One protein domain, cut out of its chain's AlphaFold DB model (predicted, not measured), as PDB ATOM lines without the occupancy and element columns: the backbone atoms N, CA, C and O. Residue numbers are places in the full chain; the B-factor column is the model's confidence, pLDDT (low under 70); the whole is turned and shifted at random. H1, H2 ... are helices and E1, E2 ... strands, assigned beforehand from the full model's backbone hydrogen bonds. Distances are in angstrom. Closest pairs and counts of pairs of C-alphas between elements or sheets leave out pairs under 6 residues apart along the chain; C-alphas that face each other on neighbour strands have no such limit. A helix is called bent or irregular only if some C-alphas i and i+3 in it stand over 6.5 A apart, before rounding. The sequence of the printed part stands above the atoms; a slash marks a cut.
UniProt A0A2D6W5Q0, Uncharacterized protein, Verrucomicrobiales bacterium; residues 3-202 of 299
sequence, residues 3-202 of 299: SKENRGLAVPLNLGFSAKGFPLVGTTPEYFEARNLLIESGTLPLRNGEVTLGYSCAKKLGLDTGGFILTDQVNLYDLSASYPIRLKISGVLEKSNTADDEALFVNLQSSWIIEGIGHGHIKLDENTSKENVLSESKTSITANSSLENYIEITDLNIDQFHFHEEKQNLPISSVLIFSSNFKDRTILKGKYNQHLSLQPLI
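Overview. This is residues 3 to 202 of the 299 residues of an uncharacterized protein of Verrucomicrobiales bacterium (UniProt A0A2D6W5Q0). One strongly twisted, branched sheet of eight strands makes the body, with H4 over one face and H2 on the opposite face; the long bent strand E1 reaches from this body to E10, and H5 lies beyond them at one end of the long axis. At the other end the small hairpin of E8 and E9 lies far from the body on two long links, and residues 75 to 80, in the link between E5 and E6, stick out. The printed part has 200 residues with five named helices and ten named strands; along the chain come E1 and E2, then H1, then E3 and E4, then H2, then E5 and E6, then H3, E7 and H4, then E8, E9 and E10, and last H5, and the neighbour pairs of the branched sheet are in part parallel, E2 with E7 and E4 with E6, and in part antiparallel, for instance E1 with E2. The class is mixed, helices and strands, with under half of the residues, 91, in named elements. The whole is only just compact, close to loose, with a radius of gyration of the C-alphas of 19.8 A, and elongated, spanning 66 by 43 by 31 A.

Along the chain. E1, residues 8 to 19, is 31.0 A long, begins with C-alpha 8 at (-26.344, -18.476, -60.687) and bends by 68 degrees at residue 16. E2 is residues 22 to 27, 15.6 A; H1 is residues 30 to 35; E3 is residues 39 to 42; E4 is residues 50 to 53. H2, residues 55 to 61, is followed by E5, residues 68 to 70. E6, residues 86 to 93, is 19.6 A long and bends by 63 degrees at residue 90. H3 is residues 99 to 102, E7 residues 104 to 107, and H4 residues 108 to 114, beginning at (-28.670, -22.356, -41.284). E8 is residues 133 to 137, E9 residues 140 to 143, and E10 residues 174 to 179, 15.4 A. H5, residues 182 to 192, is 15.5 A long and ends at (-30.054, -32.273, -62.645).

Arrangement. E1 has staggered pairing in the branched sheet. Its residues 8 to 13 pair antiparallel with E10, N 11 and O 176 being 2.8 A apart, and its residues 14 to 19 pair antiparallel with E2, a hairpin, with N 14 and O 26 at 2.8 A. On the other side of E2 from E1 is E7, parallel, with N 25 and O 104 at 2.8 A. E4 is antiparallel to E7, with N 52 and O 105 at 2.9 A, and parallel to E6, with N 51 and O 88 at 2.9 A. E6 has three neighbours: E3 and E5 lie on one side of it and E4 on the other side. E3 is antiparallel to E6, with N 40 and O 92 at 2.8 A, and E5 and E6 form a hairpin, with N 87 and O 69 at 2.8 A. H4 is on the sheet at a height of 6.9 A, over E2 and along the strands, at 2 degrees to E2 on the local plane; the closest C-alphas are those of Gly 26 and Leu 108, 4.5 A. H2 is on the opposite face at 7.7 A, only just over none of the strands, with two of its C-alphas falling on E4 and two on E7. H2 and H3 touch, closest at the C-alphas of Tyr 55 and Asp 101, 4.8 A. H1 stands at the sheet's level, at a height of 1.1 A. H3 only grazes the sheet with residues 100 to 102, and H5 with residues 184 to 188. E8 and E9 form a separate antiparallel hairpin, with N 134 and O 142 at 2.7 A; both are apart from E7, for instance. In H1, H2, H4 and H5 every O i to N i+4 pair is within hydrogen-bond range; H3 is too short for such a pair.

Size, cuts and confidence. The two C-alphas farthest apart, those of Lys 138 and Phe 182, are 65.9 A apart. The printed part has no cut. The long links are E5 to E6, H4 to E8 and E9 to E10; residues 119 to 120 pair antiparallel with residues 161 to 162. The mean pLDDT of the printed part is 86.2, with residue 3, residues 74 to 82 and residues 121 to 150 under 70.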
ATOM      1  N   SER A   3     -22.092 -24.374 -56.545       69.75
ATOM      2  CA  SER A   3     -21.259 -23.160 -56.527       69.75
ATOM      3  C   SER A   3     -20.108 -23.196 -57.545       69.75
ATOM      4  O   SER A   3     -19.740 -22.164 -58.093       69.75
ATOM      5  N   LYS A   4     -19.578 -24.387 -57.870       75.69
ATOM      6  CA  LYS A   4     -18.512 -24.559 -58.875       75.69
ATOM      7  C   LYS A   4     -19.012 -24.411 -60.312       75.69
ATOM      8  O   LYS A   4     -18.203 -24.213 -61.210       75.69
ATOM      9  N   GLU A   5     -20.318 -24.534 -60.547       76.81
ATOM     10  CA  GLU A   5     -20.880 -24.414 -61.896       76.81
ATOM     11  C   GLU A   5     -20.964 -22.958 -62.358       76.81
ATOM     12  O   GLU A   5     -20.983 -22.721 -63.563       76.81
ATOM     13  N   ASN A   6     -20.981 -22.002 -61.420       82.94
ATOM     14  CA  ASN A   6     -21.032 -20.561 -61.678       82.94
ATOM     15  C   ASN A   6     -22.157 -20.146 -62.653       82.94
ATOM     16  O   ASN A   6     -21.957 -19.344 -63.563       82.94
ATOM     17  N   ARG A   7     -23.347 -20.741 -62.491       87.75
ATOM     18  CA  ARG A   7     -24.535 -20.529 -63.350       87.75
ATOM     19  C   ARG A   7     -25.670 -19.769 -62.665       87.75
ATOM     20  O   ARG A   7     -26.799 -19.740 -63.156       87.75
ATOM     21  N   GLY A   8     -25.380 -19.177 -61.517       89.62
ATOM     22  CA  GLY A   8     -26.344 -18.476 -60.687       89.62
ATOM     23  C   GLY A   8     -25.955 -18.532 -59.220       89.62
ATOM     24  O   GLY A   8     -25.090 -19.316 -58.820       89.62
ATOM     25  N   LEU A   9     -26.623 -17.703 -58.431       92.81
ATOM     26  CA  LEU A   9     -26.486 -17.699 -56.985       92.81
ATOM     27  C   LEU A   9     -27.250 -18.897 -56.410       92.81
ATOM     28  O   LEU A   9     -28.446 -19.053 -56.661       92.81
ATOM     29  N   ALA A  10     -26.545 -19.753 -55.674       93.44
ATOM     30  CA  ALA A  10     -27.113 -20.923 -55.017       93.44
ATOM     31  C   ALA A  10     -27.323 -20.616 -53.533       93.44
ATOM     32  O   ALA A  10     -26.355 -20.386 -52.812       93.44
ATOM     33  N   VAL A  11     -28.577 -20.635 -53.096       95.75
ATOM     34  CA  VAL A  11     -28.983 -20.313 -51.730       95.75
ATOM     35  C   VAL A  11     -29.533 -21.577 -51.068       95.75
ATOM     36  O   VAL A  11     -30.556 -22.102 -51.518       95.75
ATOM     37  N   PRO A  12     -28.863 -22.112 -50.039       95.88
ATOM     38  CA  PRO A  12     -29.333 -23.294 -49.329       95.88
ATOM     39  C   PRO A  12     -30.544 -22.968 -48.451       95.88
ATOM     40  O   PRO A  12     -30.638 -21.885 -47.868       95.88
ATOM     41  N   LEU A  13     -31.443 -23.942 -48.328       96.88
ATOM     42  CA  LEU A  13     -32.591 -23.895 -47.435       96.88
ATOM     43  C   LEU A  13     -32.642 -25.151 -46.570       96.88
ATOM     44  O   LEU A  13     -32.595 -26.275 -47.081       96.88
ATOM     45  N   ASN A  14     -32.842 -24.962 -45.273       96.50
ATOM     46  CA  ASN A  14     -33.306 -26.004 -44.373       96.50
ATOM     47  C   ASN A  14     -34.745 -25.697 -43.944       96.50
ATOM     48  O   ASN A  14     -35.023 -24.627 -43.402       96.50
ATOM     49  N   LEU A  15     -35.658 -26.610 -44.258       94.50
ATOM     50  CA  LEU A  15     -37.104 -26.470 -44.092       94.50
ATOM     51  C   LEU A  15     -37.629 -27.644 -43.262       94.50
ATOM     52  O   LEU A  15     -36.970 -28.673 -43.167       94.50
ATOM     53  N   GLY A  16     -38.849 -27.518 -42.737       91.06
ATOM     54  CA  GLY A  16     -39.531 -28.601 -42.012       91.06
ATOM     55  C   GLY A  16     -39.895 -28.265 -40.569       91.06
ATOM     56  O   GLY A  16     -40.568 -29.056 -39.917       91.06
ATOM     57  N   PHE A  17     -39.515 -27.080 -40.093       92.44
ATOM     58  CA  PHE A  17     -39.855 -26.584 -38.763       92.44
ATOM     59  C   PHE A  17     -40.827 -25.412 -38.855       92.44
ATOM     60  O   PHE A  17     -40.948 -24.758 -39.893       92.44
ATOM     61  N   SER A  18     -41.508 -25.127 -37.752       95.44
ATOM     62  CA  SER A  18     -42.406 -23.985 -37.630       95.44
ATOM     63  C   SER A  18     -42.293 -23.348 -36.251       95.44
ATOM     64  O   SER A  18     -41.709 -23.920 -35.329       95.44
ATOM     65  N   ALA A  19     -42.841 -22.147 -36.107       95.38
ATOM     66  CA  ALA A  19     -43.087 -21.538 -34.809       95.38
ATOM     67  C   ALA A  19     -44.446 -20.838 -34.834       95.38
ATOM     68  O   ALA A  19     -44.710 -20.013 -35.715       95.38
ATOM     69  N   LYS A  20     -45.323 -21.172 -33.881       93.88
ATOM     70  CA  LYS A  20     -46.710 -20.679 -33.846       93.88
ATOM     71  C   LYS A  20     -47.466 -20.949 -35.156       93.88
ATOM     72  O   LYS A  20     -48.297 -20.144 -35.566       93.88
ATOM     73  N   GLY A  21     -47.171 -22.076 -35.807       93.56
ATOM     74  CA  GLY A  21     -47.787 -22.494 -37.068       93.56
ATOM     75  C   GLY A  21     -47.238 -21.813 -38.327       93.56
ATOM     76  O   GLY A  21     -47.665 -22.170 -39.422       93.56
ATOM     77  N   PHE A  22     -46.293 -20.873 -38.209       97.25
ATOM     78  CA  PHE A  22     -45.630 -20.266 -39.367       97.25
ATOM     79  C   PHE A  22     -44.369 -21.046 -39.752       97.25
ATOM     80  O   PHE A  22     -43.606 -21.422 -38.859       97.25
ATOM     81  N   PRO A  23     -44.115 -21.276 -41.053       97.38
ATOM     82  CA  PRO A  23     -42.940 -22.004 -41.514       97.38
ATOM     83  C   PRO A  23     -41.650 -21.273 -41.141       97.38
ATOM     84  O   PRO A  23     -41.511 -20.068 -41.357       97.38
ATOM     85  N   LEU A  24     -40.693 -22.033 -40.616       97.25
ATOM     86  CA  LEU A  24     -39.359 -21.570 -40.276       97.25
ATOM     87  C   LEU A  24     -38.371 -22.004 -41.362       97.25
ATOM     88  O   LEU A  24     -38.278 -23.178 -41.720       97.25
ATOM     89  N   VAL A  25     -37.642 -21.029 -41.895       98.06
ATOM     90  CA  VAL A  25     -36.734 -21.164 -43.030       98.06
ATOM     91  C   VAL A  25     -35.310 -20.898 -42.552       98.06
ATOM     92  O   VAL A  25     -34.931 -19.759 -42.276       98.06
ATOM     93  N   GLY A  26     -34.511 -21.960 -42.466       98.00
ATOM     94  CA  GLY A  26     -33.072 -21.864 -42.255       98.00
ATOM     95  C   GLY A  26     -32.369 -21.518 -43.557       98.00
ATOM     96  O   GLY A  26     -32.433 -22.293 -44.508       98.00
ATOM     97  N   THR A  27     -31.698 -20.373 -43.634       97.81
ATOM     98  CA  THR A  27     -31.023 -19.952 -44.870       97.81
ATOM     99  C   THR A  27     -29.801 -19.071 -44.598       97.81
ATOM    100  O   THR A  27     -29.292 -19.019 -43.477       97.81
ATOM    101  N   THR A  28     -29.269 -18.440 -45.641       96.81
ATOM    102  CA  THR A  28     -28.096 -17.567 -45.603       96.81
ATOM    103  C   THR A  28     -28.464 -16.140 -46.032       96.81
ATOM    104  O   THR A  28     -29.519 -15.941 -46.642       96.81
ATOM    105  N   PRO A  29     -27.638 -15.121 -45.721       96.62
ATOM    106  CA  PRO A  29     -27.936 -13.724 -46.055       96.62
ATOM    107  C   PRO A  29     -28.226 -13.476 -47.544       96.62
ATOM    108  O   PRO A  29     -29.077 -12.653 -47.879       96.62
ATOM    109  N   GLU A  30     -27.602 -14.251 -48.434       96.12
ATOM    110  CA  GLU A  30     -27.791 -14.171 -49.885       96.12
ATOM    111  C   GLU A  30     -29.250 -14.417 -50.313       96.12
ATOM    112  O   GLU A  30     -29.664 -13.962 -51.377       96.12
ATOM    113  N   TYR A  31     -30.050 -15.104 -49.488       97.44
ATOM    114  CA  TYR A  31     -31.486 -15.271 -49.714       97.44
ATOM    115  C   TYR A  31     -32.217 -13.931 -49.798       97.44
ATOM    116  O   TYR A  31     -32.996 -13.703 -50.723       97.44
ATOM    117  N   PHE A  32     -31.967 -13.053 -48.826       97.62
ATOM    118  CA  PHE A  32     -32.670 -11.781 -48.684       97.62
ATOM    119  C   PHE A  32     -32.277 -10.829 -49.809       97.62
ATOM    120  O   PHE A  32     -33.147 -10.191 -50.399       97.62
ATOM    121  N   GLU A  33     -30.993 -10.813 -50.173       95.44
ATOM    122  CA  GLU A  33     -30.490 -10.055 -51.319       95.44
ATOM    123  C   GLU A  33     -31.114 -10.547 -52.630       95.44
ATOM    124  O   GLU A  33     -31.677  -9.758 -53.387       95.44
ATOM    125  N   ALA A  34     -31.098 -11.860 -52.882       95.12
ATOM    126  CA  ALA A  34     -31.639 -12.439 -54.112       95.12
ATOM    127  C   ALA A  34     -33.151 -12.218 -54.272       95.12
ATOM    128  O   ALA A  34     -33.659 -12.112 -55.391       95.12
ATOM    129  N   ARG A  35     -33.874 -12.163 -53.149       95.44
ATOM    130  CA  ARG A  35     -35.316 -11.910 -53.080       95.44
ATOM    131  C   ARG A  35     -35.669 -10.415 -53.011       95.44
ATOM    132  O   ARG A  35     -36.851 -10.096 -53.093       95.44
ATOM    133  N   ASN A  36     -34.685  -9.518 -52.887       96.12
ATOM    134  CA  ASN A  36     -34.867  -8.087 -52.606       96.12
ATOM    135  C   ASN A  36     -35.748  -7.817 -51.368       96.12
ATOM    136  O   ASN A  36     -36.621  -6.949 -51.397       96.12
ATOM    137  N   LEU A  37     -35.548  -8.580 -50.292       97.75
ATOM    138  CA  LEU A  37     -36.265  -8.380 -49.033       97.75
ATOM    139  C   LEU A  37     -35.585  -7.278 -48.222       97.75
ATOM    140  O   LEU A  37     -34.376  -7.322 -47.991       97.75
ATOM    141  N   LEU A  38     -36.376  -6.302 -47.780       97.94
ATOM    142  CA  LEU A  38     -35.919  -5.175 -46.973       97.94
ATOM    143  C   LEU A  38     -36.313  -5.369 -45.508       97.94
ATOM    144  O   LEU A  38     -37.283  -6.060 -45.197       97.94
ATOM    145  N   ILE A  39     -35.544  -4.763 -44.609       97.69
ATOM    146  CA  ILE A  39     -35.776  -4.814 -43.164       97.69
ATOM    147  C   ILE A  39     -36.554  -3.565 -42.758       97.69
ATOM    148  O   ILE A  39     -36.079  -2.456 -42.992       97.69
ATOM    149  N   GLU A  40     -37.709  -3.746 -42.119       97.56
ATOM    150  CA  GLU A  40     -38.497  -2.654 -41.534       97.56
ATOM    151  C   GLU A  40     -37.886  -2.218 -40.194       97.56
ATOM    152  O   GLU A  40     -37.726  -1.028 -39.920       97.56
ATOM    153  N   SER A  41     -37.502  -3.190 -39.358       97.69
ATOM    154  CA  SER A  41     -36.881  -2.960 -38.051       97.69
ATOM    155  C   SER A  41     -35.866  -4.052 -37.696       97.69
ATOM    156  O   SER A  41     -36.012  -5.214 -38.077       97.69
ATOM    157  N   GLY A  42     -34.826  -3.689 -36.937       97.19
ATOM    158  CA  GLY A  42     -33.821  -4.632 -36.435       97.19
ATOM    159  C   GLY A  42     -32.794  -5.082 -37.482       97.19
ATOM    160  O   GLY A  42     -32.303  -4.269 -38.264       97.19
ATOM    161  N   THR A  43     -32.416  -6.362 -37.460       97.12
ATOM    162  CA  THR A  43     -31.379  -6.947 -38.327       97.12
ATOM    163  C   THR A  43     -31.771  -8.328 -38.858       97.12
ATOM    164  O   THR A  43     -32.674  -8.982 -38.333       97.12
ATOM    165  N   LEU A  44     -31.045  -8.807 -39.875       97.31
ATOM    166  CA  LEU A  44     -31.088 -10.216 -40.284       97.31
ATOM    167  C   LEU A  44     -30.650 -11.135 -39.125       97.31
ATOM    168  O   LEU A  44     -29.939 -10.677 -38.223       97.31
ATOM    169  N   PRO A  45     -31.036 -12.423 -39.139       96.25
ATOM    170  CA  PRO A  45     -30.754 -13.350 -38.054       96.25
ATOM    171  C   PRO A  45     -29.350 -13.929 -38.257       96.25
ATOM    172  O   PRO A  45     -29.183 -15.015 -38.809       96.25
ATOM    173  N   LEU A  46     -28.322 -13.157 -37.896       94.31
ATOM    174  CA  LEU A  46     -26.923 -13.523 -38.142       94.31
ATOM    175  C   LEU A  46     -26.372 -14.440 -37.047       94.31
ATOM    176  O   LEU A  46     -25.502 -15.272 -37.328       94.31
ATOM    177  N   ARG A  47     -26.863 -14.305 -35.808       94.88
ATOM    178  CA  ARG A  47     -26.413 -15.115 -34.667       94.88
ATOM    179  C   ARG A  47     -27.312 -16.329 -34.467       94.88
ATOM    180  O   ARG A  47     -28.489 -16.332 -34.818       94.88
ATOM    181  N   ASN A  48     -26.746 -17.376 -33.870       95.12
ATOM    182  CA  ASN A  48     -27.522 -18.561 -33.527       95.12
ATOM    183  C   ASN A  48     -28.586 -18.207 -32.481       95.12
ATOM    184  O   ASN A  48     -28.271 -17.541 -31.496       95.12
ATOM    185  N   GLY A  49     -29.820 -18.663 -32.691       94.62
ATOM    186  CA  GLY A  49     -30.956 -18.361 -31.815       94.62
ATOM    187  C   GLY A  49     -31.680 -17.057 -32.140       94.62
ATOM    188  O   GLY A  49     -32.637 -16.711 -31.451       94.62
ATOM    189  N   GLU A  50     -31.262 -16.340 -33.183       97.56
ATOM    190  CA  GLU A  50     -31.999 -15.193 -33.707       97.56
ATOM    191  C   GLU A  50     -33.008 -15.613 -34.775       97.56
ATOM    192  O   GLU A  50     -32.792 -16.565 -35.526       97.56
ATOM    193  N   VAL A  51     -34.100 -14.855 -34.866       98.50
ATOM    194  CA  VAL A  51     -35.119 -15.005 -35.903       98.50
ATOM    195  C   VAL A  51     -35.562 -13.646 -36.435       98.50
ATOM    196  O   VAL A  51     -35.806 -12.710 -35.673       98.50
ATOM    197  N   THR A  52     -35.716 -13.558 -37.751       98.62
ATOM    198  CA  THR A  52     -36.330 -12.413 -38.425       98.62
ATOM    199  C   THR A  52     -37.727 -12.806 -38.895       98.62
ATOM    200  O   THR A  52     -37.900 -13.835 -39.551       98.62
ATOM    201  N   LEU A  53     -38.738 -12.007 -38.548       98.62
ATOM    202  CA  LEU A  53     -40.132 -12.281 -38.902       98.62
ATOM    203  C   LEU A  53     -40.479 -11.685 -40.272       98.62
ATOM    204  O   LEU A  53     -40.136 -10.536 -40.552       98.62
ATOM    205  N   GLY A  54     -41.236 -12.417 -41.088       98.56
ATOM    206  CA  GLY A  54     -41.971 -11.829 -42.205       98.56
ATOM    207  C   GLY A  54     -43.044 -10.844 -41.723       98.56
ATOM    208  O   GLY A  54     -43.574 -10.971 -40.612       98.56
ATOM    209  N   TYR A  55     -43.391  -9.869 -42.566       98.44
ATOM    210  CA  TYR A  55     -44.329  -8.792 -42.224       98.44
ATOM    211  C   TYR A  55     -45.679  -9.302 -41.686       98.44
ATOM    212  O   TYR A  55     -46.176  -8.840 -40.653       98.44
ATOM    213  N   SER A  56     -46.291 -10.276 -42.367       98.19
ATOM    214  CA  SER A  56     -47.604 -10.804 -41.977       98.19
ATOM    215  C   SER A  56     -47.520 -11.638 -40.700       98.19
ATOM    216  O   SER A  56     -48.437 -11.557 -39.881       98.19
ATOM    217  N   CYS A  57     -46.430 -12.382 -40.487       97.31
ATOM    218  CA  CYS A  57     -46.160 -13.084 -39.227       97.31
ATOM    219  C   CYS A  57     -46.114 -12.103 -38.051       97.31
ATOM    220  O   CYS A  57     -46.839 -12.281 -37.072       97.31
ATOM    221  N   ALA A  58     -45.311 -11.038 -38.170       97.81
ATOM    222  CA  ALA A  58     -45.158 -10.023 -37.131       97.81
ATOM    223  C   ALA A  58     -46.499  -9.355 -36.790       97.81
ATOM    224  O   ALA A  58     -46.898  -9.307 -35.625       97.81
ATOM    225  N   LYS A  59     -47.262  -8.933 -37.812       97.69
ATOM    226  CA  LYS A  59     -48.590  -8.324 -37.627       97.69
ATOM    227  C   LYS A  59     -49.610  -9.275 -37.000       97.69
ATOM    228  O   LYS A  59     -50.330  -8.855 -36.100       97.69
ATOM    229  N   LYS A  60     -49.695 -10.528 -37.465       97.62
ATOM    230  CA  LYS A  60     -50.672 -11.516 -36.964       97.62
ATOM    231  C   LYS A  60     -50.374 -11.938 -35.525       97.62
ATOM    232  O   LYS A  60     -51.307 -12.131 -34.753       97.62
ATOM    233  N   LEU A  61     -49.095 -12.079 -35.170       95.94
ATOM    234  CA  LEU A  61     -48.671 -12.487 -33.829       95.94
ATOM    235  C   LEU A  61     -48.561 -11.313 -32.844       95.94
ATOM    236  O   LEU A  61     -48.486 -11.550 -31.640       95.94
ATOM    237  N   GLY A  62     -48.548 -10.068 -33.331       96.81
ATOM    238  CA  GLY A  62     -48.333  -8.885 -32.496       96.81
ATOM    239  C   GLY A  62     -46.936  -8.854 -31.870       96.81
ATOM    240  O   GLY A  62     -46.785  -8.413 -30.734       96.81
ATOM    241  N   LEU A  63     -45.936  -9.377 -32.587       96.06
ATOM    242  CA  LEU A  63     -44.549  -9.477 -32.133       96.06
ATOM    243  C   LEU A  63     -43.661  -8.488 -32.891       96.06
ATOM    244  O   LEU A  63     -43.904  -8.195 -34.060       96.06
ATOM    245  N   ASP A  64     -42.612  -8.019 -32.221       96.00
ATOM    246  CA  ASP A  64     -41.622  -7.082 -32.756       96.00
ATOM    247  C   ASP A  64     -40.221  -7.440 -32.223       96.00
ATOM    248  O   ASP A  64     -40.051  -8.348 -31.397       96.00
ATOM    249  N   THR A  65     -39.213  -6.729 -32.716       96.50
ATOM    250  CA  THR A  65     -37.808  -6.820 -32.316       96.50
ATOM    251  C   THR A  65     -37.608  -6.773 -30.802       96.50
ATOM    252  O   THR A  65     -38.315  -6.090 -30.063       96.50
ATOM    253  N   GLY A  66     -36.643  -7.556 -30.313       91.94
ATOM    254  CA  GLY A  66     -36.375  -7.723 -28.881       91.94
ATOM    255  C   GLY A  66     -37.335  -8.677 -28.160       91.94
ATOM    256  O   GLY A  66     -37.034  -9.099 -27.042       91.94
ATOM    257  N   GLY A  67     -38.449  -9.058 -28.791       95.19
ATOM    258  CA  GLY A  67     -39.327 -10.122 -28.315       95.19
ATOM    259  C   GLY A  67     -38.747 -11.523 -28.524       95.19
ATOM    260  O   GLY A  67     -37.625 -11.705 -28.998       95.19
ATOM    261  N   PHE A  68     -39.546 -12.535 -28.187       96.81
ATOM    262  CA  PHE A  68     -39.181 -13.941 -28.342       96.81
ATOM    263  C   PHE A  68     -40.331 -14.748 -28.935       96.81
ATOM    264  O   PHE A  68     -41.500 -14.468 -28.663       96.81
ATOM    265  N   ILE A  69     -39.991 -15.796 -29.676       96.00
ATOM    266  CA  ILE A  69     -40.935 -16.779 -30.207       96.00
ATOM    267  C   ILE A  69     -40.405 -18.190 -29.946       96.00
ATOM    268  O   ILE A  69     -39.201 -18.419 -29.964       96.00
ATOM    269  N   LEU A  70     -41.301 -19.131 -29.659       94.50
ATOM    270  CA  LEU A  70     -40.956 -20.527 -29.400       94.50
ATOM    271  C   LEU A  70     -41.271 -21.364 -30.641       94.50
ATOM    272  O   LEU A  70     -42.375 -21.226 -31.175       94.50
ATOM    273  N   THR A  71     -40.340 -22.217 -31.074       94.12
ATOM    274  CA  THR A  71     -40.596 -23.179 -32.154       94.12
ATOM    275  C   THR A  71     -41.654 -24.202 -31.748       94.12
ATOM    276  O   THR A  71     -41.855 -24.490 -30.569       94.12
ATOM    277  N   ASP A  72     -42.346 -24.759 -32.733       90.69
ATOM    278  CA  ASP A  72     -43.305 -25.833 -32.513       90.69
ATOM    279  C   ASP A  72     -42.562 -27.173 -32.364       90.69
ATOM    280  O   ASP A  72     -41.464 -27.358 -32.894       90.69
ATOM    281  N   GLN A  73     -43.156 -28.122 -31.637       77.94
ATOM    282  CA  GLN A  73     -42.637 -29.491 -31.574       77.94
ATOM    283  C   GLN A  73     -43.014 -30.238 -32.851       77.94
ATOM    284  O   GLN A  73     -44.175 -30.226 -33.258       77.94
ATOM    285  N   VAL A  74     -42.048 -30.934 -33.450       67.31
ATOM    286  CA  VAL A  74     -42.274 -31.705 -34.683       67.31
ATOM    287  C   VAL A  74     -43.153 -32.936 -34.421       67.31
ATOM    288  O   VAL A  74     -43.917 -33.340 -35.296       67.31
ATOM    289  N   ASN A  75     -43.106 -33.518 -33.213       65.31
ATOM    290  CA  ASN A  75     -43.931 -34.671 -32.850       65.31
ATOM    291  C   ASN A  75     -44.191 -34.756 -31.333       65.31
ATOM    292  O   ASN A  75     -43.273 -34.978 -30.554       65.31
ATOM    293  N   LEU A  76     -45.458 -34.638 -30.915       56.56
ATOM    294  CA  LEU A  76     -45.875 -34.717 -29.504       56.56
ATOM    295  C   LEU A  76     -45.732 -36.126 -28.893       56.56
ATOM    296  O   LEU A  76     -45.776 -36.271 -27.673       56.56
ATOM    297  N   TYR A  77     -45.611 -37.164 -29.727       55.88
ATOM    298  CA  TYR A  77     -45.518 -38.564 -29.294       55.88
ATOM    299  C   TYR A  77     -44.083 -39.092 -29.263       55.88
ATOM    300  O   TYR A  77     -43.850 -40.216 -28.817       55.88
ATOM    301  N   ASP A  78     -43.127 -38.294 -29.734       61.41
ATOM    302  CA  ASP A  78     -41.714 -38.627 -29.700       61.41
ATOM    303  C   ASP A  78     -41.061 -37.945 -28.493       61.41
ATOM    304  O   ASP A  78     -40.697 -36.772 -28.529       61.41
ATOM    305  N   LEU A  79     -40.917 -38.700 -27.404       56.69
ATOM    306  CA  LEU A  79     -40.254 -38.244 -26.176       56.69
ATOM    307  C   LEU A  79     -38.745 -37.985 -26.368       56.69
ATOM    308  O   LEU A  79     -38.106 -37.466 -25.454       56.69
ATOM    309  N   SER A  80     -38.181 -38.354 -27.524       58.31
ATOM    310  CA  SER A  80     -36.802 -38.057 -27.921       58.31
ATOM    311  C   SER A  80     -36.680 -36.913 -28.934       58.31
ATOM    312  O   SER A  80     -35.562 -36.583 -29.330       58.31
ATOM    313  N   ALA A  81     -37.792 -36.282 -29.331       60.69
ATOM    314  CA  ALA A  81     -37.763 -35.133 -30.228       60.69
ATOM    315  C   ALA A  81     -37.047 -33.933 -29.589       60.69
ATOM    316  O   ALA A  81     -37.116 -33.706 -28.376       60.69
ATOM    317  N   SER A  82     -36.393 -33.129 -30.430       66.19
ATOM    318  CA  SER A  82     -35.764 -31.876 -30.016       66.19
ATOM    319  C   SER A  82     -36.759 -30.970 -29.296       66.19
ATOM    320  O   SER A  82     -37.891 -30.759 -29.742       66.19
ATOM    321  N   TYR A  83     -36.322 -30.423 -28.163       74.88
ATOM    322  CA  TYR A  83     -37.123 -29.498 -27.375       74.88
ATOM    323  C   TYR A  83     -37.393 -28.209 -28.163       74.88
ATOM    324  O   TYR A  83     -36.526 -27.762 -28.918       74.88
ATOM    325  N   PRO A  84     -38.565 -27.574 -27.972       86.69
ATOM    326  CA  PRO A  84     -38.837 -26.254 -28.518       86.69
ATOM    327  C   PRO A  84     -37.731 -25.267 -28.178       86.69
ATOM    328  O   PRO A  84     -37.375 -25.122 -27.010       86.69
ATOM    329  N   ILE A  85     -37.236 -24.560 -29.187       90.19
ATOM    330  CA  ILE A  85     -36.211 -23.539 -29.014       90.19
ATOM    331  C   ILE A  85     -36.881 -22.173 -28.987       90.19
ATOM    332  O   ILE A  85     -37.721 -21.832 -29.821       90.19
ATOM    333  N   ARG A  86     -36.507 -21.377 -27.994       94.56
ATOM    334  CA  ARG A  86     -36.886 -19.984 -27.847       94.56
ATOM    335  C   ARG A  86     -35.910 -19.136 -28.648       94.56
ATOM    336  O   ARG A  86     -34.726 -19.055 -28.335       94.56
ATOM    337  N   LEU A  87     -36.435 -18.512 -29.692       96.81
ATOM    338  CA  LEU A  87     -35.705 -17.659 -30.612       96.81
ATOM    339  C   LEU A  87     -35.941 -16.196 -30.251       96.81
ATOM    340  O   LEU A  87     -37.076 -15.779 -30.000       96.81
ATOM    341  N   LYS A  88     -34.867 -15.412 -30.247       97.75
ATOM    342  CA  LYS A  88     -34.907 -13.966 -30.047       97.75
ATOM    343  C   LYS A  88     -35.214 -13.277 -31.369       97.75
ATOM    344  O   LYS A  88     -34.538 -13.512 -32.368       97.75
ATOM    345  N   ILE A  89     -36.202 -12.393 -31.374       98.38
ATOM    346  CA  ILE A  89     -36.584 -11.656 -32.576       98.38
ATOM    347  C   ILE A  89     -35.551 -10.558 -32.822       98.38
ATOM    348  O   ILE A  89     -35.490  -9.571 -32.082       98.38
ATOM    349  N   SER A  90     -34.727 -10.743 -33.849       97.88
ATOM    350  CA  SER A  90     -33.681  -9.796 -34.242       97.88
ATOM    351  C   SER A  90     -34.185  -8.749 -35.228       97.88
ATOM    352  O   SER A  90     -33.664  -7.638 -35.228       97.88
ATOM    353  N   GLY A  91     -35.206  -9.066 -36.030       98.25
ATOM    354  CA  GLY A  91     -35.721  -8.166 -37.060       98.25
ATOM    355  C   GLY A  91     -37.132  -8.487 -37.540       98.25
ATOM    356  O   GLY A  91     -37.637  -9.595 -37.340       98.25
ATOM    357  N   VAL A  92     -37.737  -7.523 -38.228       98.62
ATOM    358  CA  VAL A  92     -38.984  -7.674 -38.986       98.62
ATOM    359  C   VAL A  92     -38.748  -7.170 -40.408       98.62
ATOM    360  O   VAL A  92     -38.159  -6.107 -40.608       98.62
ATOM    361  N   LEU A  93     -39.171  -7.950 -41.402       98.56
ATOM    362  CA  LEU A  93     -39.085  -7.570 -42.812       98.56
ATOM    363  C   LEU A  93     -40.207  -6.605 -43.201       98.56
ATOM    364  O   LEU A  93     -41.333  -6.725 -42.716       98.56
ATOM    365  N   GLU A  94     -39.916  -5.712 -44.147       98.31
ATOM    366  CA  GLU A  94     -40.943  -4.929 -44.832       98.31
ATOM    367  C   GLU A  94     -41.889  -5.841 -45.622       98.31
ATOM    368  O   GLU A  94     -41.531  -6.938 -46.062       98.31
ATOM    369  N   LYS A  95     -43.112  -5.359 -45.854       98.19
ATOM    370  CA  LYS A  95     -44.105  -6.080 -46.649       98.19
ATOM    371  C   LYS A  95     -43.628  -6.274 -48.091       98.19
ATOM    372  O   LYS A  95     -43.547  -5.317 -48.860       98.19
ATOM    373  N   SER A  96     -43.436  -7.526 -48.484       96.44
ATOM    374  CA  SER A  96     -42.986  -7.925 -49.821       96.44
ATOM    375  C   SER A  96     -44.125  -8.383 -50.745       96.44
ATOM    376  O   SER A  96     -43.951  -8.441 -51.961       96.44
ATOM    377  N   ASN A  97     -45.318  -8.667 -50.199       96.00
ATOM    378  CA  ASN A  97     -46.449  -9.296 -50.899       96.00
ATOM    379  C   ASN A  97     -46.094 -10.649 -51.549       96.00
ATOM    380  O   ASN A  97     -46.690 -11.037 -52.556       96.00
ATOM    381  N   THR A  98     -45.132 -11.373 -50.978       95.69
ATOM    382  CA  THR A  98     -44.789 -12.744 -51.366       95.69
ATOM    383  C   THR A  98     -45.080 -13.707 -50.210       95.69
ATOM    384  O   THR A  98     -45.466 -13.296 -49.116       95.69
ATOM    385  N   ALA A  99     -44.859 -15.006 -50.434       95.44
ATOM    386  CA  ALA A  99     -44.914 -16.006 -49.367       95.44
ATOM    387  C   ALA A  99     -43.910 -15.735 -48.223       95.44
ATOM    388  O   ALA A  99     -44.084 -16.267 -47.131       95.44
ATOM    389  N   ASP A 100     -42.887 -14.901 -48.446       97.75
ATOM    390  CA  ASP A 100     -41.902 -14.532 -47.424       97.75
ATOM    391  C   ASP A 100     -42.524 -13.685 -46.296       97.75
ATOM    392  O   ASP A 100     -42.048 -13.733 -45.162       97.75
ATOM    393  N   ASP A 101     -43.635 -12.980 -46.559       98.31
ATOM    394  CA  ASP A 101     -44.379 -12.245 -45.525       98.31
ATOM    395  C   ASP A 101     -44.969 -13.187 -44.460       98.31
ATOM    396  O   ASP A 101     -45.226 -12.755 -43.334       98.31
ATOM    397  N   GLU A 102     -45.199 -14.456 -44.813       98.00
ATOM    398  CA  GLU A 102     -45.783 -15.497 -43.960       98.00
ATOM    399  C   GLU A 102     -44.751 -16.545 -43.511       98.00
ATOM    400  O   GLU A 102     -45.120 -17.658 -43.144       98.00
ATOM    401  N   ALA A 103     -43.462 -16.196 -43.515       98.25
ATOM    402  CA  ALA A 103     -42.382 -17.061 -43.055       98.25
ATOM    403  C   ALA A 103     -41.571 -16.435 -41.911       98.25
ATOM    404  O   ALA A 103     -41.626 -15.230 -41.646       98.25
ATOM    405  N   LEU A 104     -40.824 -17.283 -41.212       98.44
ATOM    406  CA  LEU A 104     -39.852 -16.924 -40.185       98.44
ATOM    407  C   LEU A 104     -38.471 -17.347 -40.664       98.44
ATOM    408  O   LEU A 104     -38.321 -18.458 -41.165       98.44
ATOM    409  N   PHE A 105     -37.458 -16.509 -40.491       98.62
ATOM    410  CA  PHE A 105     -36.125 -16.786 -41.013       98.62
ATOM    411  C   PHE A 105     -35.102 -16.908 -39.898       98.62
ATOM    412  O   PHE A 105     -35.053 -16.066 -39.005       98.62
ATOM    413  N   VAL A 106     -34.252 -17.926 -39.985       98.38
ATOM    414  CA  VAL A 106     -33.093 -18.122 -39.109       98.38
ATOM    415  C   VAL A 106     -31.859 -18.419 -39.960       98.38
ATOM    416  O   VAL A 106     -31.981 -18.822 -41.122       98.38
ATOM    417  N   ASN A 107     -30.655 -18.267 -39.404       97.12
ATOM    418  CA  ASN A 107     -29.465 -18.779 -40.084       97.12
ATOM    419  C   ASN A 107     -29.494 -20.322 -40.165       97.12
ATOM    420  O   ASN A 107     -30.134 -21.002 -39.356       97.12
ATOM    421  N   LEU A 108     -28.774 -20.897 -41.133       95.69
ATOM    422  CA  LEU A 108     -28.670 -22.356 -41.284       95.69
ATOM    423  C   LEU A 108     -28.286 -23.066 -39.979       95.69
ATOM    424  O   LEU A 108     -28.859 -24.099 -39.647       95.69
ATOM    425  N   GLN A 109     -27.355 -22.505 -39.210       94.88
ATOM    426  CA  GLN A 109     -26.877 -23.128 -37.979       94.88
ATOM    427  C   GLN A 109     -27.979 -23.252 -36.927       94.88
ATOM    428  O   GLN A 109     -28.103 -24.305 -36.311       94.88
ATOM    429  N   SER A 110     -28.812 -22.224 -36.757       95.00
ATOM    430  CA  SER A 110     -29.973 -22.282 -35.866       95.00
ATOM    431  C   SER A 110     -30.952 -23.348 -36.323       95.00
ATOM    432  O   SER A 110     -31.459 -24.082 -35.487       95.00
ATOM    433  N   SER A 111     -31.181 -23.490 -37.634       94.81
ATOM    434  CA  SER A 111     -32.071 -24.539 -38.142       94.81
ATOM    435  C   SER A 111     -31.576 -25.950 -37.809       94.81
ATOM    436  O   SER A 111     -32.373 -26.785 -37.403       94.81
ATOM    437  N   TRP A 112     -30.266 -26.200 -37.876       92.94
ATOM    438  CA  TRP A 112     -29.677 -27.484 -37.481       92.94
ATOM    439  C   TRP A 112     -29.691 -27.713 -35.969       92.94
ATOM    440  O   TRP A 112     -29.759 -28.854 -35.522       92.94
ATOM    441  N   ILE A 113     -29.618 -26.648 -35.167       91.12
ATOM    442  CA  ILE A 113     -29.799 -26.748 -33.713       91.12
ATOM    443  C   ILE A 113     -31.264 -27.079 -33.391       91.12
ATOM    444  O   ILE A 113     -31.516 -27.962 -32.580       91.12
ATOM    445  N   ILE A 114     -32.227 -26.448 -34.074       90.69
ATOM    446  CA  ILE A 114     -33.663 -26.765 -33.960       90.69
ATOM    447  C   ILE A 114     -33.934 -28.226 -34.358       90.69
ATOM    448  O   ILE A 114     -34.710 -28.915 -33.702       90.69
ATOM    449  N   GLU A 115     -33.245 -28.722 -35.384       87.94
ATOM    450  CA  GLU A 115     -33.290 -30.124 -35.816       87.94
ATOM    451  C   GLU A 115     -32.646 -31.096 -34.811       87.94
ATOM    452  O   GLU A 115     -32.887 -32.296 -34.876       87.94
ATOM    453  N   GLY A 116     -31.876 -30.599 -33.837       86.19
ATOM    454  CA  GLY A 116     -31.168 -31.407 -32.838       86.19
ATOM    455  C   GLY A 116     -29.783 -31.889 -33.270       86.19
ATOM    456  O   GLY A 116     -29.137 -32.640 -32.543       86.19
ATOM    457  N   ILE A 117     -29.292 -31.458 -34.436       86.12
ATOM    458  CA  ILE A 117     -27.960 -31.823 -34.936       86.12
ATOM    459  C   ILE A 117     -26.869 -31.047 -34.186       86.12
ATOM    460  O   ILE A 117     -25.823 -31.600 -33.841       86.12
ATOM    461  N   GLY A 118     -27.103 -29.757 -33.936       83.12
ATOM    462  CA  GLY A 118     -26.228 -28.930 -33.104       83.12
ATOM    463  C   GLY A 118     -26.694 -28.919 -31.653       83.12
ATOM    464  O   GLY A 118     -27.877 -28.716 -31.400       83.12
ATOM    465  N   HIS A 119     -25.778 -29.080 -30.698       81.81
ATOM    466  CA  HIS A 119     -26.131 -29.073 -29.275       81.81
ATOM    467  C   HIS A 119     -25.086 -28.391 -28.394       81.81
ATOM    468  O   HIS A 119     -23.894 -28.341 -28.712       81.81
ATOM    469  N   GLY A 120     -25.575 -27.850 -27.277       72.88
ATOM    470  CA  GLY A 120     -24.774 -27.244 -26.224       72.88
ATOM    471  C   GLY A 120     -24.310 -28.269 -25.191       72.88
ATOM    472  O   GLY A 120     -25.068 -29.167 -24.833       72.88
ATOM    473  N   HIS A 121     -23.094 -28.118 -24.669       68.81
ATOM    474  CA  HIS A 121     -22.661 -28.831 -23.463       68.81
ATOM    475  C   HIS A 121     -22.445 -27.860 -22.304       68.81
ATOM    476  O   HIS A 121     -21.721 -26.871 -22.429       68.81
ATOM    477  N   ILE A 122     -23.006 -28.186 -21.142       63.72
ATOM    478  CA  ILE A 122     -22.598 -27.558 -19.887       63.72
ATOM    479  C   ILE A 122     -21.194 -28.083 -19.563       63.72
ATOM    480  O   ILE A 122     -20.973 -29.294 -19.521       63.72
ATOM    481  N   LYS A 123     -20.225 -27.185 -19.358       58.72
ATOM    482  CA  LYS A 123     -18.901 -27.583 -18.862       58.72
ATOM    483  C   LYS A 123     -19.068 -28.131 -17.445       58.72
ATOM    484  O   LYS A 123     -19.484 -27.391 -16.561       58.72
ATOM    485  N   LEU A 124     -18.748 -29.407 -17.258       59.09
ATOM    486  CA  LEU A 124     -18.731 -30.049 -15.948       59.09
ATOM    487  C   LEU A 124     -17.489 -29.573 -15.188       59.09
ATOM    488  O   LEU A 124     -16.367 -29.703 -15.681       59.09
ATOM    489  N   ASP A 125     -17.696 -29.014 -14.007       62.91
ATOM    490  CA  ASP A 125     -16.666 -28.612 -13.052       62.91
ATOM    491  C   ASP A 125     -16.862 -29.332 -11.705       62.91
ATOM    492  O   ASP A 125     -17.853 -30.033 -11.497       62.91
ATOM    493  N   GLU A 126     -15.927 -29.157 -10.765       58.06
ATOM    494  CA  GLU A 126     -16.017 -29.750  -9.415       58.06
ATOM    495  C   GLU A 126     -17.260 -29.283  -8.623       58.06
ATOM    496  O   GLU A 126     -17.617 -29.891  -7.616       58.06
ATOM    497  N   ASN A 127     -17.945 -28.228  -9.087       57.59
ATOM    498  CA  ASN A 127     -19.167 -27.688  -8.488       57.59
ATOM    499  C   ASN A 127     -20.453 -28.219  -9.143       57.59
ATOM    500  O   ASN A 127     -21.554 -27.857  -8.718       57.59
ATOM    501  N   THR A 128     -20.352 -29.060 -10.174       60.66
ATOM    502  CA  THR A 128     -21.520 -29.608 -10.866       60.66
ATOM    503  C   THR A 128     -22.233 -30.622  -9.963       60.66
ATOM    504  O   THR A 128     -21.605 -31.510  -9.388       60.66
ATOM    505  N   SER A 129     -23.560 -30.486  -9.816       57.56
ATOM    506  CA  SER A 129     -24.379 -31.369  -8.969       57.56
ATOM    507  C   SER A 129     -24.096 -32.848  -9.255       57.56
ATOM    508  O   SER A 129     -24.165 -33.285 -10.404       57.56
ATOM    509  N   LYS A 130     -23.846 -33.633  -8.197       59.06
ATOM    510  CA  LYS A 130     -23.603 -35.087  -8.277       59.06
ATOM    511  C   LYS A 130     -24.749 -35.854  -8.941       59.06
ATOM    512  O   LYS A 130     -24.527 -36.947  -9.444       59.06
ATOM    513  N   GLU A 131     -25.952 -35.285  -8.968       57.50
ATOM    514  CA  GLU A 131     -27.113 -35.863  -9.657       57.50
ATOM    515  C   GLU A 131     -26.937 -35.892 -11.184       57.50
ATOM    516  O   GLU A 131     -27.481 -36.772 -11.849       57.50
ATOM    517  N   ASN A 132     -26.117 -34.988 -11.727       54.41
ATOM    518  CA  ASN A 132     -25.825 -34.850 -13.154       54.41
ATOM    519  C   ASN A 132     -24.573 -35.623 -13.601       54.41
ATOM    520  O   ASN A 132     -24.194 -35.560 -14.771       54.41
ATOM    521  N   VAL A 133     -23.941 -36.372 -12.692       60.16
ATOM    522  CA  VAL A 133     -22.695 -37.113 -12.923       60.16
ATOM    523  C   VAL A 133     -22.974 -38.616 -12.867       60.16
ATOM    524  O   VAL A 133     -23.332 -39.163 -11.829       60.16
ATOM    525  N   LEU A 134     -22.800 -39.297 -14.000       64.44
ATOM    526  CA  LEU A 134     -22.975 -40.743 -14.142       64.44
ATOM    527  C   LEU A 134     -21.772 -41.524 -13.588       64.44
ATOM    528  O   LEU A 134     -21.934 -42.620 -13.054       64.44
ATOM    529  N   SER A 135     -20.559 -40.977 -13.719       60.53
ATOM    530  CA  SER A 135     -19.348 -41.522 -13.093       60.53
ATOM    531  C   SER A 135     -18.253 -40.464 -12.961       60.53
ATOM    532  O   SER A 135     -18.078 -39.620 -13.836       60.53
ATOM    533  N   GLU A 136     -17.492 -40.517 -11.869       61.94
ATOM    534  CA  GLU A 136     -16.375 -39.612 -11.593       61.94
ATOM    535  C   GLU A 136     -15.093 -40.435 -11.393       61.94
ATOM    536  O   GLU A 136     -15.041 -41.344 -10.562       61.94
ATOM    537  N   SER A 137     -14.058 -40.144 -12.181       62.66
ATOM    538  CA  SER A 137     -12.704 -40.694 -12.044       62.66
ATOM    539  C   SER A 137     -11.711 -39.556 -11.811       62.66
ATOM    540  O   SER A 137     -11.988 -38.412 -12.160       62.66
ATOM    541  N   LYS A 138     -10.505 -39.864 -11.304       54.06
ATOM    542  CA  LYS A 138      -9.430 -38.880 -11.040       54.06
ATOM    543  C   LYS A 138      -9.041 -38.016 -12.254       54.06
ATOM    544  O   LYS A 138      -8.333 -37.032 -12.083       54.06
ATOM    545  N   THR A 139      -9.446 -38.404 -13.464       53.34
ATOM    546  CA  THR A 139      -9.098 -37.735 -14.726       53.34
ATOM    547  C   THR A 139     -10.301 -37.397 -15.610       53.34
ATOM    548  O   THR A 139     -10.100 -36.842 -16.686       53.34
ATOM    549  N   SER A 140     -11.535 -37.754 -15.225       53.16
ATOM    550  CA  SER A 140     -12.713 -37.542 -16.082       53.16
ATOM    551  C   SER A 140     -14.032 -37.625 -15.315       53.16
ATOM    552  O   SER A 140     -14.255 -38.585 -14.575       53.16
ATOM    553  N   ILE A 141     -14.930 -36.675 -15.576       64.31
ATOM    554  CA  ILE A 141     -16.318 -36.660 -15.103       64.31
ATOM    555  C   ILE A 141     -17.216 -37.027 -16.294       64.31
ATOM    556  O   ILE A 141     -17.173 -36.360 -17.326       64.31
ATOM    557  N   THR A 142     -18.009 -38.091 -16.170       59.19
ATOM    558  CA  THR A 142     -19.002 -38.515 -17.170       59.19
ATOM    559  C   THR A 142     -20.370 -37.994 -16.747       59.19
ATOM    560  O   THR A 142     -20.848 -38.362 -15.676       59.19
ATOM    561  N   ALA A 143     -21.009 -37.158 -17.565       56.94
ATOM    562  CA  ALA A 143     -22.359 -36.652 -17.302       56.94
ATOM    563  C   ALA A 143     -23.442 -37.724 -17.497       56.94
ATOM    564  O   ALA A 143     -23.278 -38.662 -18.281       56.94
ATOM    565  N   ASN A 144     -24.569 -37.563 -16.801       57.53
ATOM    566  CA  ASN A 144     -25.791 -38.304 -17.100       57.53
ATOM    567  C   ASN A 144     -26.424 -37.798 -18.417       57.53
ATOM    568  O   ASN A 144     -26.165 -36.683 -18.869       57.53
ATOM    569  N   SER A 145     -27.280 -38.608 -19.042       53.72
ATOM    570  CA  SER A 145     -28.016 -38.235 -20.262       53.72
ATOM    571  C   SER A 145     -29.240 -37.342 -19.992       53.72
ATOM    572  O   SER A 145     -30.097 -37.208 -20.860       53.72
ATOM    573  N   SER A 146     -29.366 -36.793 -18.782       51.03
ATOM    574  CA  SER A 146     -30.500 -35.980 -18.317       51.03
ATOM    575  C   SER A 146     -30.134 -34.501 -18.149       51.03
ATOM    576  O   SER A 146     -30.931 -33.743 -17.601       51.03
ATOM    577  N   LEU A 147     -28.944 -34.087 -18.608       55.06
ATOM    578  CA  LEU A 147     -28.517 -32.689 -18.626       55.06
ATOM    579  C   LEU A 147     -29.545 -31.819 -19.369       55.06
ATOM    580  O   LEU A 147     -30.004 -32.187 -20.450       55.06
ATOM    581  N   GLU A 148     -29.892 -30.670 -18.785       56.75
ATOM    582  CA  GLU A 148     -30.865 -29.732 -19.349       56.75
ATOM    583  C   GLU A 148     -30.485 -29.339 -20.780       56.75
ATOM    584  O   GLU A 148     -29.439 -28.736 -21.030       56.75
ATOM    585  N   ASN A 149     -31.362 -29.658 -21.730       61.47
ATOM    586  CA  ASN A 149     -31.252 -29.121 -23.076       61.47
ATOM    587  C   ASN A 149     -31.544 -27.622 -23.022       61.47
ATOM    588  O   ASN A 149     -32.599 -27.201 -22.543       61.47
ATOM    589  N   TYR A 150     -30.615 -26.810 -23.522       64.56
ATOM    590  CA  TYR A 150     -30.819 -25.371 -23.611       64.56
ATOM    591  C   TYR A 150     -32.010 -25.058 -24.516       64.56
ATOM    592  O   TYR A 150     -31.967 -25.266 -25.725       64.56
ATOM    593  N   ILE A 151     -33.058 -24.503 -23.911       79.38
ATOM    594  CA  ILE A 151     -34.245 -24.011 -24.618       79.38
ATOM    595  C   ILE A 151     -33.929 -22.695 -25.344       79.38
ATOM    596  O   ILE A 151     -34.611 -22.342 -26.293       79.38
ATOM    597  N   GLU A 152     -32.894 -21.959 -24.938       87.19
ATOM    598  CA  GLU A 152     -32.551 -20.646 -25.492       87.19
ATOM    599  C   GLU A 152     -31.041 -20.511 -25.720       87.19
ATOM    600  O   GLU A 152     -30.229 -20.891 -24.870       87.19
ATOM    601  N   ILE A 153     -30.671 -19.928 -26.862       90.06
ATOM    602  CA  ILE A 153     -29.287 -19.569 -27.187       90.06
ATOM    603  C   ILE A 153     -29.095 -18.092 -26.840       90.06
ATOM    604  O   ILE A 153     -29.818 -17.221 -27.319       90.06
ATOM    605  N   THR A 154     -28.111 -17.817 -25.998       89.00
ATOM    606  CA  THR A 154     -27.797 -16.508 -25.428       89.00
ATOM    607  C   THR A 154     -26.316 -16.204 -25.608       89.00
ATOM    608  O   THR A 154     -25.506 -17.095 -25.865       89.00
ATOM    609  N   ASP A 155     -25.922 -14.953 -25.386       87.31
ATOM    610  CA  ASP A 155     -24.510 -14.559 -25.456       87.31
ATOM    611  C   ASP A 155     -23.622 -15.293 -24.434       87.31
ATOM    612  O   ASP A 155     -22.417 -15.392 -24.634       87.31
ATOM    613  N   LEU A 156     -24.209 -15.838 -23.361       86.38
ATOM    614  CA  LEU A 156     -23.488 -16.565 -22.314       86.38
ATOM    615  C   LEU A 156     -23.224 -18.033 -22.671       86.38
ATOM    616  O   LEU A 156     -22.260 -18.612 -22.172       86.38
ATOM    617  N   ASN A 157     -24.077 -18.648 -23.496       86.62
ATOM    618  CA  ASN A 157     -24.004 -20.081 -23.803       86.62
ATOM    619  C   ASN A 157     -23.748 -20.389 -25.286       86.62
ATOM    620  O   ASN A 157     -23.526 -21.550 -25.610       86.62
ATOM    621  N   ILE A 158     -23.730 -19.396 -26.181       86.69
ATOM    622  CA  ILE A 158     -23.557 -19.616 -27.626       86.69
ATOM    623  C   ILE A 158     -22.284 -20.410 -27.965       86.69
ATOM    624  O   ILE A 158     -22.322 -21.273 -28.838       86.69
ATOM    625  N   ASP A 159     -21.198 -20.197 -27.217       86.00
ATOM    626  CA  ASP A 159     -19.913 -20.893 -27.393       86.00
ATOM    627  C   ASP A 159     -19.935 -22.357 -26.930       86.00
ATOM    628  O   ASP A 159     -18.988 -23.108 -27.162       86.00
ATOM    629  N   GLN A 160     -20.998 -22.779 -26.248       84.88
ATOM    630  CA  GLN A 160     -21.175 -24.163 -25.816       84.88
ATOM    631  C   GLN A 160     -21.800 -25.029 -26.911       84.88
ATOM    632  O   GLN A 160     -21.704 -26.255 -26.836       84.88
ATOM    633  N   PHE A 161     -22.424 -24.410 -27.920       86.00
ATOM    634  CA  PHE A 161     -23.030 -25.107 -29.046       86.00
ATOM    635  C   PHE A 161     -21.981 -25.479 -30.087       86.00
ATOM    636  O   PHE A 161     -21.231 -24.633 -30.576       86.00
ATOM    637  N   HIS A 162     -21.967 -26.748 -30.477       86.75
ATOM    638  CA  HIS A 162     -21.068 -27.249 -31.509       86.75
ATOM    639  C   HIS A 162     -21.761 -28.298 -32.383       86.75
ATOM    640  O   HIS A 162     -22.862 -28.766 -32.089       86.75
ATOM    641  N   PHE A 163     -21.099 -28.619 -33.493       87.81
ATOM    642  CA  PHE A 163     -21.519 -29.624 -34.461       87.81
ATOM    643  C   PHE A 163     -20.403 -30.664 -34.555       87.81
ATOM    644  O   PHE A 163     -19.233 -30.294 -34.670       87.81
ATOM    645  N   HIS A 164     -20.757 -31.947 -34.502       84.19
ATOM    646  CA  HIS A 164     -19.791 -33.052 -34.619       84.19
ATOM    647  C   HIS A 164     -19.358 -33.319 -36.061       84.19
ATOM    648  O   HIS A 164     -18.370 -34.009 -36.297       84.19
ATOM    649  N   GLU A 165     -20.077 -32.745 -37.021       86.44
ATOM    650  CA  GLU A 165     -19.742 -32.794 -38.437       86.44
ATOM    651  C   GLU A 165     -19.316 -31.421 -38.960       86.44
ATOM    652  O   GLU A 165     -19.705 -30.366 -38.446       86.44
ATOM    653  N   GLU A 166     -18.529 -31.425 -40.037       86.62
ATOM    654  CA  GLU A 166     -18.229 -30.199 -40.763       86.62
ATOM    655  C   GLU A 166     -19.506 -29.602 -41.361       86.62
ATOM    656  O   GLU A 166     -20.300 -30.295 -41.995       86.62
ATOM    657  N   LYS A 167     -19.655 -28.277 -41.261       84.75
ATOM    658  CA  LYS A 167     -20.840 -27.545 -41.747       84.75
ATOM    659  C   LYS A 167     -21.193 -27.806 -43.218       84.75
ATOM    660  O   LYS A 167     -22.323 -27.570 -43.616       84.75
ATOM    661  N   GLN A 168     -20.230 -28.240 -44.030       84.31
ATOM    662  CA  GLN A 168     -20.426 -28.541 -45.452       84.31
ATOM    663  C   GLN A 168     -21.116 -29.890 -45.699       84.31
ATOM    664  O   GLN A 168     -21.658 -30.089 -46.784       84.31
ATOM    665  N   ASN A 169     -21.083 -30.791 -44.714       88.19
ATOM    666  CA  ASN A 169     -21.695 -32.119 -44.778       88.19
ATOM    667  C   ASN A 169     -23.072 -32.157 -44.109       88.19
ATOM    668  O   ASN A 169     -23.824 -33.104 -44.325       88.19
ATOM    669  N   LEU A 170     -23.410 -31.116 -43.343       91.19
ATOM    670  CA  LEU A 170     -24.701 -31.005 -42.683       91.19
ATOM    671  C   LEU A 170     -25.848 -30.924 -43.702       91.19
ATOM    672  O   LEU A 170     -25.703 -30.297 -44.761       91.19
ATOM    673  N   PRO A 171     -26.992 -31.559 -43.397       91.50
ATOM    674  CA  PRO A 171     -28.078 -31.708 -44.346       91.50
ATOM    675  C   PRO A 171     -28.739 -30.364 -44.648       91.50
ATOM    676  O   PRO A 171     -28.891 -29.496 -43.792       91.50
ATOM    677  N   ILE A 172     -29.177 -30.208 -45.890       93.62
ATOM    678  CA  ILE A 172     -30.074 -29.134 -46.302       93.62
ATOM    679  C   ILE A 172     -31.233 -29.759 -47.066       93.62
ATOM    680  O   ILE A 172     -31.044 -30.685 -47.855       93.62
ATOM    681  N   SER A 173     -32.433 -29.237 -46.844       93.94
ATOM    682  CA  SER A 173     -33.643 -29.732 -47.504       93.94
ATOM    683  C   SER A 173     -33.663 -29.435 -49.007       93.94
ATOM    684  O   SER A 173     -34.147 -30.236 -49.805       93.94
ATOM    685  N   SER A 174     -33.163 -28.265 -49.412       94.81
ATOM    686  CA  SER A 174     -33.227 -27.804 -50.798       94.81
ATOM    687  C   SER A 174     -32.227 -26.680 -51.071       94.81
ATOM    688  O   SER A 174     -31.613 -26.120 -50.162       94.81
ATOM    689  N   VAL A 175     -32.044 -26.359 -52.352       94.06
ATOM    690  CA  VAL A 175     -31.219 -25.235 -52.807       94.06
ATOM    691  C   VAL A 175     -32.014 -24.434 -53.827       94.06
ATOM    692  O   VAL A 175     -32.415 -24.968 -54.862       94.06
ATOM    693  N   LEU A 176     -32.208 -23.145 -53.560       94.38
ATOM    694  CA  LEU A 176     -32.712 -22.201 -54.551       94.38
ATOM    695  C   LEU A 176     -31.570 -21.762 -55.455       94.38
ATOM    696  O   LEU A 176     -30.492 -21.413 -54.981       94.38
ATOM    697  N   ILE A 177     -31.810 -21.756 -56.763       93.50
ATOM    698  CA  ILE A 177     -30.829 -21.275 -57.733       93.50
ATOM    699  C   ILE A 177     -31.406 -20.081 -58.481       93.50
ATOM    700  O   ILE A 177     -32.296 -20.222 -59.324       93.50
ATOM    701  N   PHE A 178     -30.844 -18.908 -58.215       92.62
ATOM    702  CA  PHE A 178     -31.128 -17.682 -58.947       92.62
ATOM    703  C   PHE A 178     -30.200 -17.618 -60.162       92.62
ATOM    704  O   PHE A 178     -29.085 -17.098 -60.109       92.62
ATOM    705  N   SER A 179     -30.642 -18.245 -61.253       91.56
ATOM    706  CA  SER A 179     -29.895 -18.312 -62.513       91.56
ATOM    707  C   SER A 179     -29.736 -16.935 -63.155       91.56
ATOM    708  O   SER A 179     -30.726 -16.214 -63.289       91.56
ATOM    709  N   SER A 180     -28.549 -16.624 -63.676       86.50
ATOM    710  CA  SER A 180     -28.273 -15.330 -64.320       86.50
ATOM    711  C   SER A 180     -29.054 -15.111 -65.622       86.50
ATOM    712  O   SER A 180     -29.319 -13.976 -66.010       86.50
ATOM    713  N   ASN A 181     -29.405 -16.186 -66.337       91.38
ATOM    714  CA  ASN A 181     -30.163 -16.121 -67.587       91.38
ATOM    715  C   ASN A 181     -30.922 -17.435 -67.874       91.38
ATOM    716  O   ASN A 181     -30.709 -18.470 -67.238       91.38
ATOM    717  N   PHE A 182     -31.803 -17.395 -68.879       91.81
ATOM    718  CA  PHE A 182     -32.614 -18.540 -69.310       91.81
ATOM    719  C   PHE A 182     -31.777 -19.754 -69.747       91.81
ATOM    720  O   PHE A 182     -32.136 -20.898 -69.458       91.81
ATOM    721  N   LYS A 183     -30.653 -19.517 -70.435       93.31
ATOM    722  CA  LYS A 183     -29.759 -20.576 -70.918       93.31
ATOM    723  C   LYS A 183     -29.153 -21.346 -69.744       93.31
ATOM    724  O   LYS A 183     -29.198 -22.572 -69.741       93.31
ATOM    725  N   ASP A 184     -28.645 -20.645 -68.737       92.88
ATOM    726  CA  ASP A 184     -28.047 -21.244 -67.545       92.88
ATOM    727  C   ASP A 184     -29.066 -22.039 -66.733       92.88
ATOM    728  O   ASP A 184     -28.788 -23.179 -66.360       92.88
ATOM    729  N   ARG A 185     -30.280 -21.500 -66.562       92.12
ATOM    730  CA  ARG A 185     -31.395 -22.238 -65.950       92.12
ATOM    731  C   ARG A 185     -31.700 -23.538 -66.689       92.12
ATOM    732  O   ARG A 185     -31.878 -24.578 -66.062       92.12
ATOM    733  N   THR A 186     -31.744 -23.484 -68.020       91.88
ATOM    734  CA  THR A 186     -32.052 -24.644 -68.869       91.88
ATOM    735  C   THR A 186     -30.962 -25.708 -68.782       91.88
ATOM    736  O   THR A 186     -31.269 -26.891 -68.650       91.88
ATOM    737  N   ILE A 187     -29.689 -25.296 -68.799       91.75
ATOM    738  CA  ILE A 187     -28.545 -26.204 -68.644       91.75
ATOM    739  C   ILE A 187     -28.580 -26.878 -67.269       91.75
ATOM    740  O   ILE A 187     -28.430 -28.097 -67.190       91.75
ATOM    741  N   LEU A 188     -28.820 -26.111 -66.200       91.06
ATOM    742  CA  LEU A 188     -28.943 -26.649 -64.843       91.06
ATOM    743  C   LEU A 188     -30.098 -27.649 -64.743       91.06
ATOM    744  O   LEU A 188     -29.884 -28.775 -64.296       91.06
ATOM    745  N   LYS A 189     -31.294 -27.294 -65.227       90.88
ATOM    746  CA  LYS A 189     -32.449 -28.206 -65.244       90.88
ATOM    747  C   LYS A 189     -32.118 -29.496 -65.994       90.88
ATOM    748  O   LYS A 189     -32.318 -30.580 -65.461       90.88
ATOM    749  N   GLY A 190     -31.559 -29.389 -67.202       91.25
ATOM    750  CA  GLY A 190     -31.192 -30.548 -68.019       91.25
ATOM    751  C   GLY A 190     -30.186 -31.471 -67.330       91.25
ATOM    752  O   GLY A 190     -30.351 -32.686 -67.364       91.25
ATOM    753  N   LYS A 191     -29.186 -30.899 -66.651       89.25
ATOM    754  CA  LYS A 191     -28.165 -31.657 -65.920       89.25
ATOM    755  C   LYS A 191     -28.736 -32.388 -64.705       89.25
ATOM    756  O   LYS A 191     -28.437 -33.561 -64.508       89.25
ATOM    757  N   TYR A 192     -29.534 -31.702 -63.889       90.56
ATOM    758  CA  TYR A 192     -30.054 -32.273 -62.645       90.56
ATOM    759  C   TYR A 192     -31.322 -33.113 -62.846       90.56
ATOM    760  O   TYR A 192     -31.653 -33.899 -61.970       90.56
ATOM    761  N   ASN A 193     -31.983 -33.042 -64.006       90.62
ATOM    762  CA  ASN A 193     -33.152 -33.875 -64.326       90.62
ATOM    763  C   ASN A 193     -32.857 -35.382 -64.282       90.62
ATOM    764  O   ASN A 193     -33.767 -36.173 -64.069       90.62
ATOM    765  N   GLN A 194     -31.608 -35.781 -64.534       86.62
ATOM    766  CA  GLN A 194     -31.174 -37.185 -64.526       86.62
ATOM    767  C   GLN A 194     -30.430 -37.562 -63.237       86.62
ATOM    768  O   GLN A 194     -29.842 -38.640 -63.151       86.62
ATOM    769  N   HIS A 195     -30.398 -36.671 -62.246       89.31
ATOM    770  CA  HIS A 195     -29.691 -36.926 -61.002       89.31
ATOM    771  C   HIS A 195     -30.468 -37.934 -60.143       89.31
ATOM    772  O   HIS A 195     -31.679 -37.827 -59.998       89.31
ATOM    773  N   LEU A 196     -29.771 -38.906 -59.544       88.00
ATOM    774  CA  LEU A 196     -30.413 -40.002 -58.802       88.00
ATOM    775  C   LEU A 196     -31.087 -39.544 -57.501       88.00
ATOM    776  O   LEU A 196     -32.087 -40.120 -57.088       88.00
ATOM    777  N   SER A 197     -30.527 -38.522 -56.851       87.06
ATOM    778  CA  SER A 197     -30.957 -38.077 -55.513       87.06
ATOM    779  C   SER A 197     -31.545 -36.669 -55.480       87.06
ATOM    780  O   SER A 197     -31.956 -36.213 -54.422       87.06
ATOM    781  N   LEU A 198     -31.522 -35.941 -56.600       90.38
ATOM    782  CA  LEU A 198     -31.928 -34.535 -56.642       90.38
ATOM    783  C   LEU A 198     -32.973 -34.356 -57.729       90.38
ATOM    784  O   LEU A 198     -32.818 -34.886 -58.824       90.38
ATOM    785  N   GLN A 199     -33.990 -33.556 -57.434       91.31
ATOM    786  CA  GLN A 199     -35.033 -33.212 -58.386       91.31
ATOM    787  C   GLN A 199     -35.020 -31.700 -58.628       91.31
ATOM    788  O   GLN A 199     -35.315 -30.933 -57.709       91.31
ATOM    789  N   PRO A 200     -34.681 -31.232 -59.840       92.50
ATOM    790  CA  PRO A 200     -34.805 -29.822 -60.164       92.50
ATOM    791  C   PRO A 200     -36.278 -29.477 -60.401       92.50
ATOM    792  O   PRO A 200     -36.996 -30.167 -61.124       92.50
ATOM    793  N   LEU A 201     -36.717 -28.365 -59.822       92.12
ATOM    794  CA  LEU A 201     -38.076 -27.853 -59.962       92.12
ATOM    795  C   LEU A 201     -38.017 -26.385 -60.382       92.12
ATOM    796  O   LEU A 201     -37.185 -25.621 -59.893       92.12
ATOM    797  N   ILE A 202     -38.901 -25.994 -61.301       92.94
ATOM    798  CA  ILE A 202     -39.112 -24.592 -61.671       92.94
ATOM    799  C   ILE A 202     -40.512 -24.216 -61.176       92.94
ATOM    800  O   ILE A 202     -41.488 -24.602 -61.821       92.94
TER     801      ILE A 202